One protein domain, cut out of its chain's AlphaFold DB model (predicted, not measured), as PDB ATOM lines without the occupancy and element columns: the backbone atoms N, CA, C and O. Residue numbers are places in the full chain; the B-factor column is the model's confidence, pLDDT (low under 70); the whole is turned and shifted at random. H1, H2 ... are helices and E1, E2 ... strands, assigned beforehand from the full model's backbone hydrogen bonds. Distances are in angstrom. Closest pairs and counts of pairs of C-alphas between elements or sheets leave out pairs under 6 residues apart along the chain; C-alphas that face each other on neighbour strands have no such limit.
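AT A GLANCE: This is residues 169 to 224 and 365 to 380 of the 381 residues of an uncharacterized protein of Pyrenophora teres f. teres (strain 0-1) (UniProt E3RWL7). Little regular structure is here: parallel strands E1 and E2 lie in the middle, helix H1 is over one face of them, and the hairpin E3 E4, antiparallel, sits apart beyond the other. The 72 printed residues, with order E1 H1 E2 E3 E4, are of mixed class, only 28 in named elements. The whole is compact, radius of gyration of the C-alphas 12.5 A, spanning 34 by 31 by 23 A.

HOW THE PARTS SIT: After unnamed residues 169 to 190, find E1 (191 to 195), H1 (199 to 208) and E2 (214 to 219), a strand-helix-strand unit, parallel neighbour strands with a helix between, its crossover right-handed. N 192 and O 214 are within hydrogen-bond range, 2.8 A. The closest C-alphas of E1 and H1, Ile 194 and Ser 201, are 6.7 A apart. Every O i to N i+4 pair in H1 is within range. In the hairpin E3 (369 to 372) and E4 (377 to 379), look at N 378 and O 371, 2.9 A.

IN THESE COORDINATES: Find C-alpha 191 at (167.291, 185.017, 88.281); E1 runs 13.4 A, H1 14.2 A, E2 16.2 A. E4 ends at C-alpha 379, (155.541, 194.220, 81.320).

THE WHOLE: Residues 225 to 364 are not printed; C-alphas 224 and 365 are 16.7 A apart. No printed residue is under 70 in pLDDT.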
ATOM      1  N   ALA A 169     168.038 193.145  71.949       93.75
ATOM      2  CA  ALA A 169     169.480 193.307  71.742       93.75
ATOM      3  C   ALA A 169     170.183 194.081  72.877       93.75
ATOM      4  O   ALA A 169     171.396 193.971  73.025       93.75
ATOM      5  N   ASN A 170     169.436 194.842  73.686       95.00
ATOM      6  CA  ASN A 170     169.984 195.650  74.778       95.00
ATOM      7  C   ASN A 170     170.135 194.852  76.079       95.00
ATOM      8  O   ASN A 170     170.877 195.268  76.970       95.00
ATOM      9  N   TYR A 171     169.431 193.724  76.204       97.38
ATOM     10  CA  TYR A 171     169.477 192.889  77.398       97.38
ATOM     11  C   TYR A 171     170.886 192.338  77.629       97.38
ATOM     12  O   TYR A 171     171.481 191.733  76.741       97.38
ATOM     13  N   LYS A 172     171.416 192.542  78.838       96.75
ATOM     14  CA  LYS A 172     172.791 192.154  79.194       96.75
ATOM     15  C   LYS A 172     172.910 190.707  79.677       96.75
ATOM     16  O   LYS A 172     174.019 190.214  79.858       96.75
ATOM     17  N   GLY A 173     171.785 190.039  79.926       95.31
ATOM     18  CA  GLY A 173     171.760 188.636  80.325       95.31
ATOM     19  C   GLY A 173     171.673 187.676  79.138       95.31
ATOM     20  O   GLY A 173     171.630 188.063  77.972       95.31
ATOM     21  N   LEU A 174     171.595 186.386  79.453       94.62
ATOM     22  CA  LEU A 174     171.455 185.335  78.451       94.62
ATOM     23  C   LEU A 174     169.988 185.168  78.027       94.62
ATOM     24  O   LEU A 174     169.115 184.985  78.875       94.62
ATOM     25  N   VAL A 175     169.728 185.160  76.716       93.81
ATOM     26  CA  VAL A 175     168.441 184.737  76.138       93.81
ATOM     27  C   VAL A 175     168.678 183.512  75.276       93.81
ATOM     28  O   VAL A 175     169.436 183.571  74.313       93.81
ATOM     29  N   CYS A 176     167.980 182.425  75.583       93.38
ATOM     30  CA  CYS A 176     168.099 181.177  74.846       93.38
ATOM     31  C   CYS A 176     166.713 180.610  74.544       93.38
ATOM     32  O   CYS A 176     165.893 180.457  75.448       93.38
ATOM     33  N   HIS A 177     166.450 180.274  73.281       95.69
ATOM     34  CA  HIS A 177     165.305 179.429  72.948       95.69
ATOM     35  C   HIS A 177     165.624 177.988  73.380       95.69
ATOM     36  O   HIS A 177     166.755 177.534  73.218       95.69
ATOM     37  N   SER A 178     164.651 177.245  73.906       95.31
ATOM     38  CA  SER A 178     164.882 175.893  74.442       95.31
ATOM     39  C   SER A 178     165.435 174.904  73.406       95.31
ATOM     40  O   SER A 178     166.317 174.112  73.719       95.31
ATOM     41  N   ALA A 179     164.989 175.003  72.152       93.56
ATOM     42  CA  ALA A 179     165.513 174.213  71.027       93.56
ATOM     43  C   ALA A 179     166.964 174.552  70.613       93.56
ATOM     44  O   ALA A 179     167.494 173.951  69.685       93.56
ATOM     45  N   GLN A 180     167.583 175.548  71.250       92.50
ATOM     46  CA  GLN A 180     168.962 175.991  71.014       92.50
ATOM     47  C   GLN A 180     169.759 176.020  72.329       92.50
ATOM     48  O   GLN A 180     170.745 176.744  72.448       92.50
ATOM     49  N   TRP A 181     169.301 175.269  73.336       94.25
ATOM     50  CA  TRP A 181     169.909 175.246  74.660       94.25
ATOM     51  C   TRP A 181     171.341 174.711  74.627       94.25
ATOM     52  O   TRP A 181     171.600 173.634  74.091       94.25
ATOM     53  N   ASN A 182     172.257 175.441  75.263       88.75
ATOM     54  CA  ASN A 182     173.631 175.003  75.470       88.75
ATOM     55  C   ASN A 182     173.766 174.315  76.841       88.75
ATOM     56  O   ASN A 182     173.475 174.920  77.872       88.75
ATOM     57  N   GLU A 183     174.232 173.063  76.861       84.62
ATOM     58  CA  GLU A 183     174.363 172.232  78.071       84.62
ATOM     59  C   GLU A 183     175.277 172.858  79.152       84.62
ATOM     60  O   GLU A 183     175.175 172.494  80.318       84.62
ATOM     61  N   GLY A 184     176.118 173.842  78.806       84.56
ATOM     62  CA  GLY A 184     177.007 174.541  79.747       84.56
ATOM     63  C   GLY A 184     176.401 175.725  80.519       84.56
ATOM     64  O   GLY A 184     177.128 176.408  81.243       84.56
ATOM     65  N   ILE A 185     175.110 176.035  80.359       91.81
ATOM     66  CA  ILE A 185     174.494 177.195  81.028       91.81
ATOM     67  C   ILE A 185     174.350 176.930  82.534       91.81
ATOM     68  O   ILE A 185     173.472 176.188  82.969       91.81
ATOM     69  N   ASN A 186     175.174 177.598  83.347       92.31
ATOM     70  CA  ASN A 186     175.042 177.568  84.802       92.31
ATOM     71  C   ASN A 186     173.930 178.518  85.275       92.31
ATOM     72  O   ASN A 186     174.065 179.743  85.208       92.31
ATOM     73  N   ILE A 187     172.852 177.938  85.800       94.25
ATOM     74  CA  ILE A 187     171.700 178.676  86.330       94.25
ATOM     75  C   ILE A 187     171.733 178.877  87.852       94.25
ATOM     76  O   ILE A 187     170.902 179.614  88.387       94.25
ATOM     77  N   LYS A 188     172.682 178.257  88.564       95.50
ATOM     78  CA  LYS A 188     172.745 178.328  90.026       95.50
ATOM     79  C   LYS A 188     172.947 179.771  90.482       95.50
ATOM     80  O   LYS A 188     173.851 180.465  90.011       95.50
ATOM     81  N   GLY A 189     172.095 180.227  91.398       93.81
ATOM     82  CA  GLY A 189     172.155 181.594  91.925       93.81
ATOM     83  C   GLY A 189     171.708 182.681  90.935       93.81
ATOM     84  O   GLY A 189     171.908 183.865  91.200       93.81
ATOM     85  N   LYS A 190     171.138 182.316  89.778       97.31
ATOM     86  CA  LYS A 190     170.644 183.269  88.771       97.31
ATOM     87  C   LYS A 190     169.148 183.524  88.934       97.31
ATOM     88  O   LYS A 190     168.414 182.657  89.399       97.31
ATOM     89  N   LYS A 191     168.708 184.707  88.501       98.12
ATOM     90  CA  LYS A 191     167.291 185.017  88.281       98.12
ATOM     91  C   LYS A 191     166.926 184.584  86.866       98.12
ATOM     92  O   LYS A 191     167.559 185.033  85.910       98.12
ATOM     93  N   VAL A 192     165.958 183.688  86.736       98.19
ATOM     94  CA  VAL A 192     165.610 183.030  85.475       98.19
ATOM     95  C   VAL A 192     164.155 183.312  85.134       98.19
ATOM     96  O   VAL A 192     163.278 183.229  85.988       98.19
ATOM     97  N   ALA A 193     163.891 183.610  83.864       97.94
ATOM     98  CA  ALA A 193     162.546 183.744  83.325       97.94
ATOM     99  C   ALA A 193     162.299 182.662  82.266       97.94
ATOM    100  O   ALA A 193     163.094 182.517  81.336       97.94
ATOM    101  N   ILE A 194     161.190 181.926  82.379       98.06
ATOM    102  CA  ILE A 194     160.711 181.005  81.338       98.06
ATOM    103  C   ILE A 194     159.463 181.612  80.707       98.06
ATOM    104  O   ILE A 194     158.487 181.888  81.400       98.06
ATOM    105  N   ILE A 195     159.477 181.791  79.385       97.31
ATOM    106  CA  ILE A 195     158.330 182.316  78.638       97.31
ATOM    107  C   ILE A 195     157.621 181.163  77.927       97.31
ATOM    108  O   ILE A 195     158.190 180.504  77.055       97.31
ATOM    109  N   GLY A 196     156.353 180.954  78.272       95.94
ATOM    110  CA  GLY A 196     155.501 179.902  77.727       95.94
ATOM    111  C   GLY A 196     155.138 178.827  78.751       95.94
ATOM    112  O   GLY A 196     155.702 178.742  79.835       95.94
ATOM    113  N   ALA A 197     154.173 177.984  78.384       94.94
ATOM    114  CA  ALA A 197     153.630 176.930  79.249       94.94
ATOM    115  C   ALA A 197     153.486 175.582  78.528       94.94
ATOM    116  O   ALA A 197     152.673 174.760  78.926       94.94
ATOM    117  N   GLY A 198     154.212 175.362  77.427       96.19
ATOM    118  CA  GLY A 198     154.222 174.066  76.735       96.19
ATOM    119  C   GLY A 198     155.020 172.998  77.493       96.19
ATOM    120  O   GLY A 198     155.614 173.290  78.528       96.19
ATOM    121  N   ALA A 199     155.099 171.784  76.938       97.31
ATOM    122  CA  ALA A 199     155.803 170.658  77.567       97.31
ATOM    123  C   ALA A 199     157.255 170.985  77.953       97.31
ATOM    124  O   ALA A 199     157.692 170.673  79.054       97.31
ATOM    125  N   THR A 200     157.966 171.723  77.100       97.75
ATOM    126  CA  THR A 200     159.324 172.192  77.393       97.75
ATOM    127  C   THR A 200     159.398 173.114  78.611       97.75
ATOM    128  O   THR A 200     160.338 173.010  79.387       97.75
ATOM    129  N   SER A 201     158.417 174.000  78.807       97.69
ATOM    130  CA  SER A 201     158.375 174.881  79.983       97.69
ATOM    131  C   SER A 201     158.134 174.078  81.258       97.69
ATOM    132  O   SER A 201     158.791 174.320  82.263       97.69
ATOM    133  N   VAL A 202     157.257 173.070  81.200       98.31
ATOM    134  CA  VAL A 202     156.991 172.153  82.318       98.31
ATOM    135  C   VAL A 202     158.258 171.383  82.707       98.31
ATOM    136  O   VAL A 202     158.639 171.373  83.873       98.31
ATOM    137  N   GLN A 203     158.959 170.806  81.729       98.38
ATOM    138  CA  GLN A 203     160.235 170.107  81.936       98.38
ATOM    139  C   GLN A 203     161.315 171.031  82.513       98.38
ATOM    140  O   GLN A 203     161.891 170.719  83.551       98.38
ATOM    141  N   LEU A 204     161.523 172.205  81.908       98.06
ATOM    142  CA  LEU A 204     162.479 173.193  82.408       98.06
ATOM    143  C   LEU A 204     162.143 173.644  83.829       98.06
ATOM    144  O   LEU A 204     163.030 173.723  84.664       98.06
ATOM    145  N   SER A 205     160.876 173.933  84.126       98.25
ATOM    146  CA  SER A 205     160.474 174.428  85.447       98.25
ATOM    147  C   SER A 205     160.865 173.453  86.553       98.25
ATOM    148  O   SER A 205     161.408 173.889  87.564       98.25
ATOM    149  N   GLN A 206     160.662 172.149  86.329       98.06
ATOM    150  CA  GLN A 206     161.017 171.093  87.284       98.06
ATOM    151  C   GLN A 206     162.513 171.083  87.621       98.06
ATOM    152  O   GLN A 206     162.879 170.883  88.776       98.06
ATOM    153  N   GLU A 207     163.381 171.349  86.643       97.31
ATOM    154  CA  GLU A 207     164.832 171.357  86.852       97.31
ATOM    155  C   GLU A 207     165.365 172.708  87.333       97.31
ATOM    156  O   GLU A 207     166.218 172.767  88.222       97.31
ATOM    157  N   LEU A 208     164.876 173.806  86.752       97.50
ATOM    158  CA  LEU A 208     165.402 175.141  87.026       97.50
ATOM    159  C   LEU A 208     164.888 175.697  88.358       97.50
ATOM    160  O   LEU A 208     165.626 176.428  89.013       97.50
ATOM    161  N   GLY A 209     163.673 175.339  88.790       97.62
ATOM    162  CA  GLY A 209     163.118 175.803  90.070       97.62
ATOM    163  C   GLY A 209     163.974 175.378  91.264       97.62
ATOM    164  O   GLY A 209     164.236 176.177  92.157       97.62
ATOM    165  N   LYS A 210     164.542 174.168  91.197       96.19
ATOM    166  CA  LYS A 210     165.417 173.578  92.225       96.19
ATOM    167  C   LYS A 210     166.800 174.241  92.330       96.19
ATOM    168  O   LYS A 210     167.543 173.955  93.264       96.19
ATOM    169  N   GLN A 211     167.189 175.063  91.353       96.62
ATOM    170  CA  GLN A 211     168.572 175.531  91.182       96.62
ATOM    171  C   GLN A 211     168.702 177.061  91.084       96.62
ATOM    172  O   GLN A 211     169.716 177.623  91.514       96.62
ATOM    173  N   ALA A 212     167.721 177.740  90.491       97.94
ATOM    174  CA  ALA A 212     167.732 179.188  90.310       97.94
ATOM    175  C   ALA A 212     167.564 179.926  91.651       97.94
ATOM    176  O   ALA A 212     166.840 179.468  92.533       97.94
ATOM    177  N   ALA A 213     168.187 181.103  91.789       98.25
ATOM    178  CA  ALA A 213     167.920 181.982  92.936       98.25
ATOM    179  C   ALA A 213     166.465 182.462  92.930       98.25
ATOM    180  O   ALA A 213     165.832 182.520  93.974       98.25
ATOM    181  N   GLU A 214     165.945 182.776  91.742       98.50
ATOM    182  CA  GLU A 214     164.539 183.091  91.495       98.50
ATOM    183  C   GLU A 214     164.157 182.535  90.121       98.50
ATOM    184  O   GLU A 214     164.905 182.703  89.153       98.50
ATOM    185  N   LEU A 215     162.986 181.913  90.015       98.62
ATOM    186  CA  LEU A 215     162.396 181.469  88.758       98.62
ATOM    187  C   LEU A 215     161.055 182.172  88.554       98.62
ATOM    188  O   LEU A 215     160.163 182.079  89.389       98.62
ATOM    189  N   THR A 216     160.886 182.848  87.423       98.44
ATOM    190  CA  THR A 216     159.613 183.462  87.029       98.44
ATOM    191  C   THR A 216     159.068 182.786  85.777       98.44
ATOM    192  O   THR A 216     159.701 182.805  84.721       98.44
ATOM    193  N   LEU A 217     157.876 182.203  85.878       98.25
ATOM    194  CA  LEU A 217     157.155 181.626  84.746       98.25
ATOM    195  C   LEU A 217     156.202 182.664  84.159       98.25
ATOM    196  O   LEU A 217     155.241 183.058  84.812       98.25
ATOM    197  N   LEU A 218     156.438 183.085  82.919       97.44
ATOM    198  CA  LEU A 218     155.559 183.993  82.192       97.44
ATOM    199  C   LEU A 218     154.694 183.184  81.228       97.44
ATOM    200  O   LEU A 218     155.172 182.689  80.200       97.44
ATOM    201  N   LEU A 219     153.409 183.036  81.543       95.81
ATOM    202  CA  LEU A 219     152.489 182.216  80.760       95.81
ATOM    203  C   LEU A 219     151.182 182.937  80.466       95.81
ATOM    204  O   LEU A 219     150.647 183.654  81.294       95.81
ATOM    205  N   ARG A 220     150.642 182.712  79.263       92.94
ATOM    206  CA  ARG A 220     149.327 183.237  78.851       92.94
ATOM    207  C   ARG A 220     148.171 182.320  79.257       92.94
ATOM    208  O   ARG A 220     147.022 182.736  79.299       92.94
ATOM    209  N   ARG A 221     148.458 181.029  79.416       93.06
ATOM    210  CA  ARG A 221     147.475 179.991  79.734       93.06
ATOM    211  C   ARG A 221     148.203 178.748  80.243       93.06
ATOM    212  O   ARG A 221     149.155 178.347  79.566       93.06
ATOM    213  N   PRO A 222     147.773 178.129  81.354       95.19
ATOM    214  CA  PRO A 222     148.405 176.918  81.865       95.19
ATOM    215  C   PRO A 222     148.190 175.734  80.914       95.19
ATOM    216  O   PRO A 222     147.206 175.684  80.166       95.19
ATOM    217  N   SER A 223     149.114 174.776  80.949       96.31
ATOM    218  CA  SER A 223     148.900 173.459  80.348       96.31
ATOM    219  C   SER A 223     148.199 172.539  81.331       96.31
ATOM    220  O   SER A 223     148.452 172.593  82.533       96.31
ATOM    221  N   TYR A 224     147.362 171.647  80.809       97.56
ATOM    222  CA  TYR A 224     146.828 170.551  81.605       97.56
ATOM    223  C   TYR A 224     147.903 169.492  81.684       97.56
ATOM    224  O   TYR A 224     148.057 168.765  80.718       97.56
ATOM    225  N   GLY A 365     148.108 186.823  80.215       89.56
ATOM    226  CA  GLY A 365     146.749 187.141  79.784       89.56
ATOM    227  C   GLY A 365     146.228 188.451  80.379       89.56
ATOM    228  O   GLY A 365     145.316 189.042  79.805       89.56
ATOM    229  N   LYS A 366     146.804 188.901  81.503       89.81
ATOM    230  CA  LYS A 366     146.443 190.154  82.183       89.81
ATOM    231  C   LYS A 366     147.420 191.287  81.900       89.81
ATOM    232  O   LYS A 366     146.978 192.419  81.754       89.81
ATOM    233  N   CYS A 367     148.714 190.981  81.826       88.81
ATOM    234  CA  CYS A 367     149.753 191.970  81.569       88.81
ATOM    235  C   CYS A 367     150.726 191.463  80.497       88.81
ATOM    236  O   CYS A 367     151.403 190.452  80.693       88.81
ATOM    237  N   GLY A 368     150.759 192.123  79.337       92.94
ATOM    238  CA  GLY A 368     151.586 191.722  78.203       92.94
ATOM    239  C   GLY A 368     153.074 192.011  78.414       92.94
ATOM    240  O   GLY A 368     153.477 192.703  79.344       92.94
ATOM    241  N   ILE A 369     153.914 191.462  77.529       95.50
ATOM    242  CA  ILE A 369     155.339 191.814  77.472       95.50
ATOM    243  C   ILE A 369     155.488 193.015  76.539       95.50
ATOM    244  O   ILE A 369     155.321 192.866  75.325       95.50
ATOM    245  N   ARG A 370     155.879 194.167  77.089       95.31
ATOM    246  CA  ARG A 370     156.186 195.382  76.321       95.31
ATOM    247  C   ARG A 370     157.496 195.248  75.547       95.31
ATOM    248  O   ARG A 370     157.595 195.664  74.394       95.31
ATOM    249  N   GLY A 371     158.510 194.659  76.174       95.62
ATOM    250  CA  GLY A 371     159.825 194.473  75.569       95.62
ATOM    251  C   GLY A 371     160.901 194.101  76.579       95.62
ATOM    252  O   GLY A 371     160.623 193.743  77.723       95.62
ATOM    253  N   PHE A 372     162.151 194.187  76.144       97.12
ATOM    254  CA  PHE A 372     163.329 194.030  76.985       97.12
ATOM    255  C   PHE A 372     163.909 195.391  77.369       97.12
ATOM    256  O   PHE A 372     163.938 196.336  76.581       97.12
ATOM    257  N   THR A 373     164.454 195.432  78.575       96.75
ATOM    258  CA  THR A 373     165.379 196.455  79.064       96.75
ATOM    259  C   THR A 373     166.780 195.848  79.161       96.75
ATOM    260  O   THR A 373     166.966 194.647  78.954       96.75
ATOM    261  N   GLU A 374     167.778 196.637  79.559       97.44
ATOM    262  CA  GLU A 374     169.121 196.104  79.824       97.44
ATOM    263  C   GLU A 374     169.148 195.046  80.942       97.44
ATOM    264  O   GLU A 374     170.014 194.171  80.944       97.44
ATOM    265  N   ARG A 375     168.182 195.098  81.873       96.44
ATOM    266  CA  ARG A 375     168.157 194.285  83.101       96.44
ATOM    267  C   ARG A 375     167.169 193.117  83.073       96.44
ATOM    268  O   ARG A 375     167.252 192.251  83.936       96.44
ATOM    269  N   GLY A 376     166.236 193.076  82.122       96.00
ATOM    270  CA  GLY A 376     165.200 192.041  82.076       96.00
ATOM    271  C   GLY A 376     164.038 192.391  81.158       96.00
ATOM    272  O   GLY A 376     164.173 193.219  80.260       96.00
ATOM    273  N   LEU A 377     162.888 191.768  81.400       95.12
ATOM    274  CA  LEU A 377     161.640 192.048  80.691       95.12
ATOM    275  C   LEU A 377     160.885 193.200  81.358       95.12
ATOM    276  O   LEU A 377     160.862 193.296  82.583       95.12
ATOM    277  N   GLN A 378     160.249 194.036  80.545       95.12
ATOM    278  CA  GLN A 378     159.255 195.009  80.985       95.12
ATOM    279  C   GLN A 378     157.868 194.518  80.572       95.12
ATOM    280  O   GLN A 378     157.651 194.151  79.411       95.12
ATOM    281  N   LEU A 379     156.953 194.506  81.537       95.06
ATOM    282  CA  LEU A 379     155.541 194.220  81.320       95.06
ATOM    283  C   LEU A 379     154.771 195.533  81.086       95.06
ATOM    284  O   LEU A 379     155.363 196.614  81.113       95.06
ATOM    285  N   ASP A 380     153.490 195.446  80.748       90.19
ATOM    286  CA  ASP A 380     152.678 196.621  80.411       90.19
ATOM    287  C   ASP A 380     152.275 197.503  81.610       90.19
ATOM    288  O   ASP A 380     151.902 198.656  81.377       90.19
TER     289      ASP A 380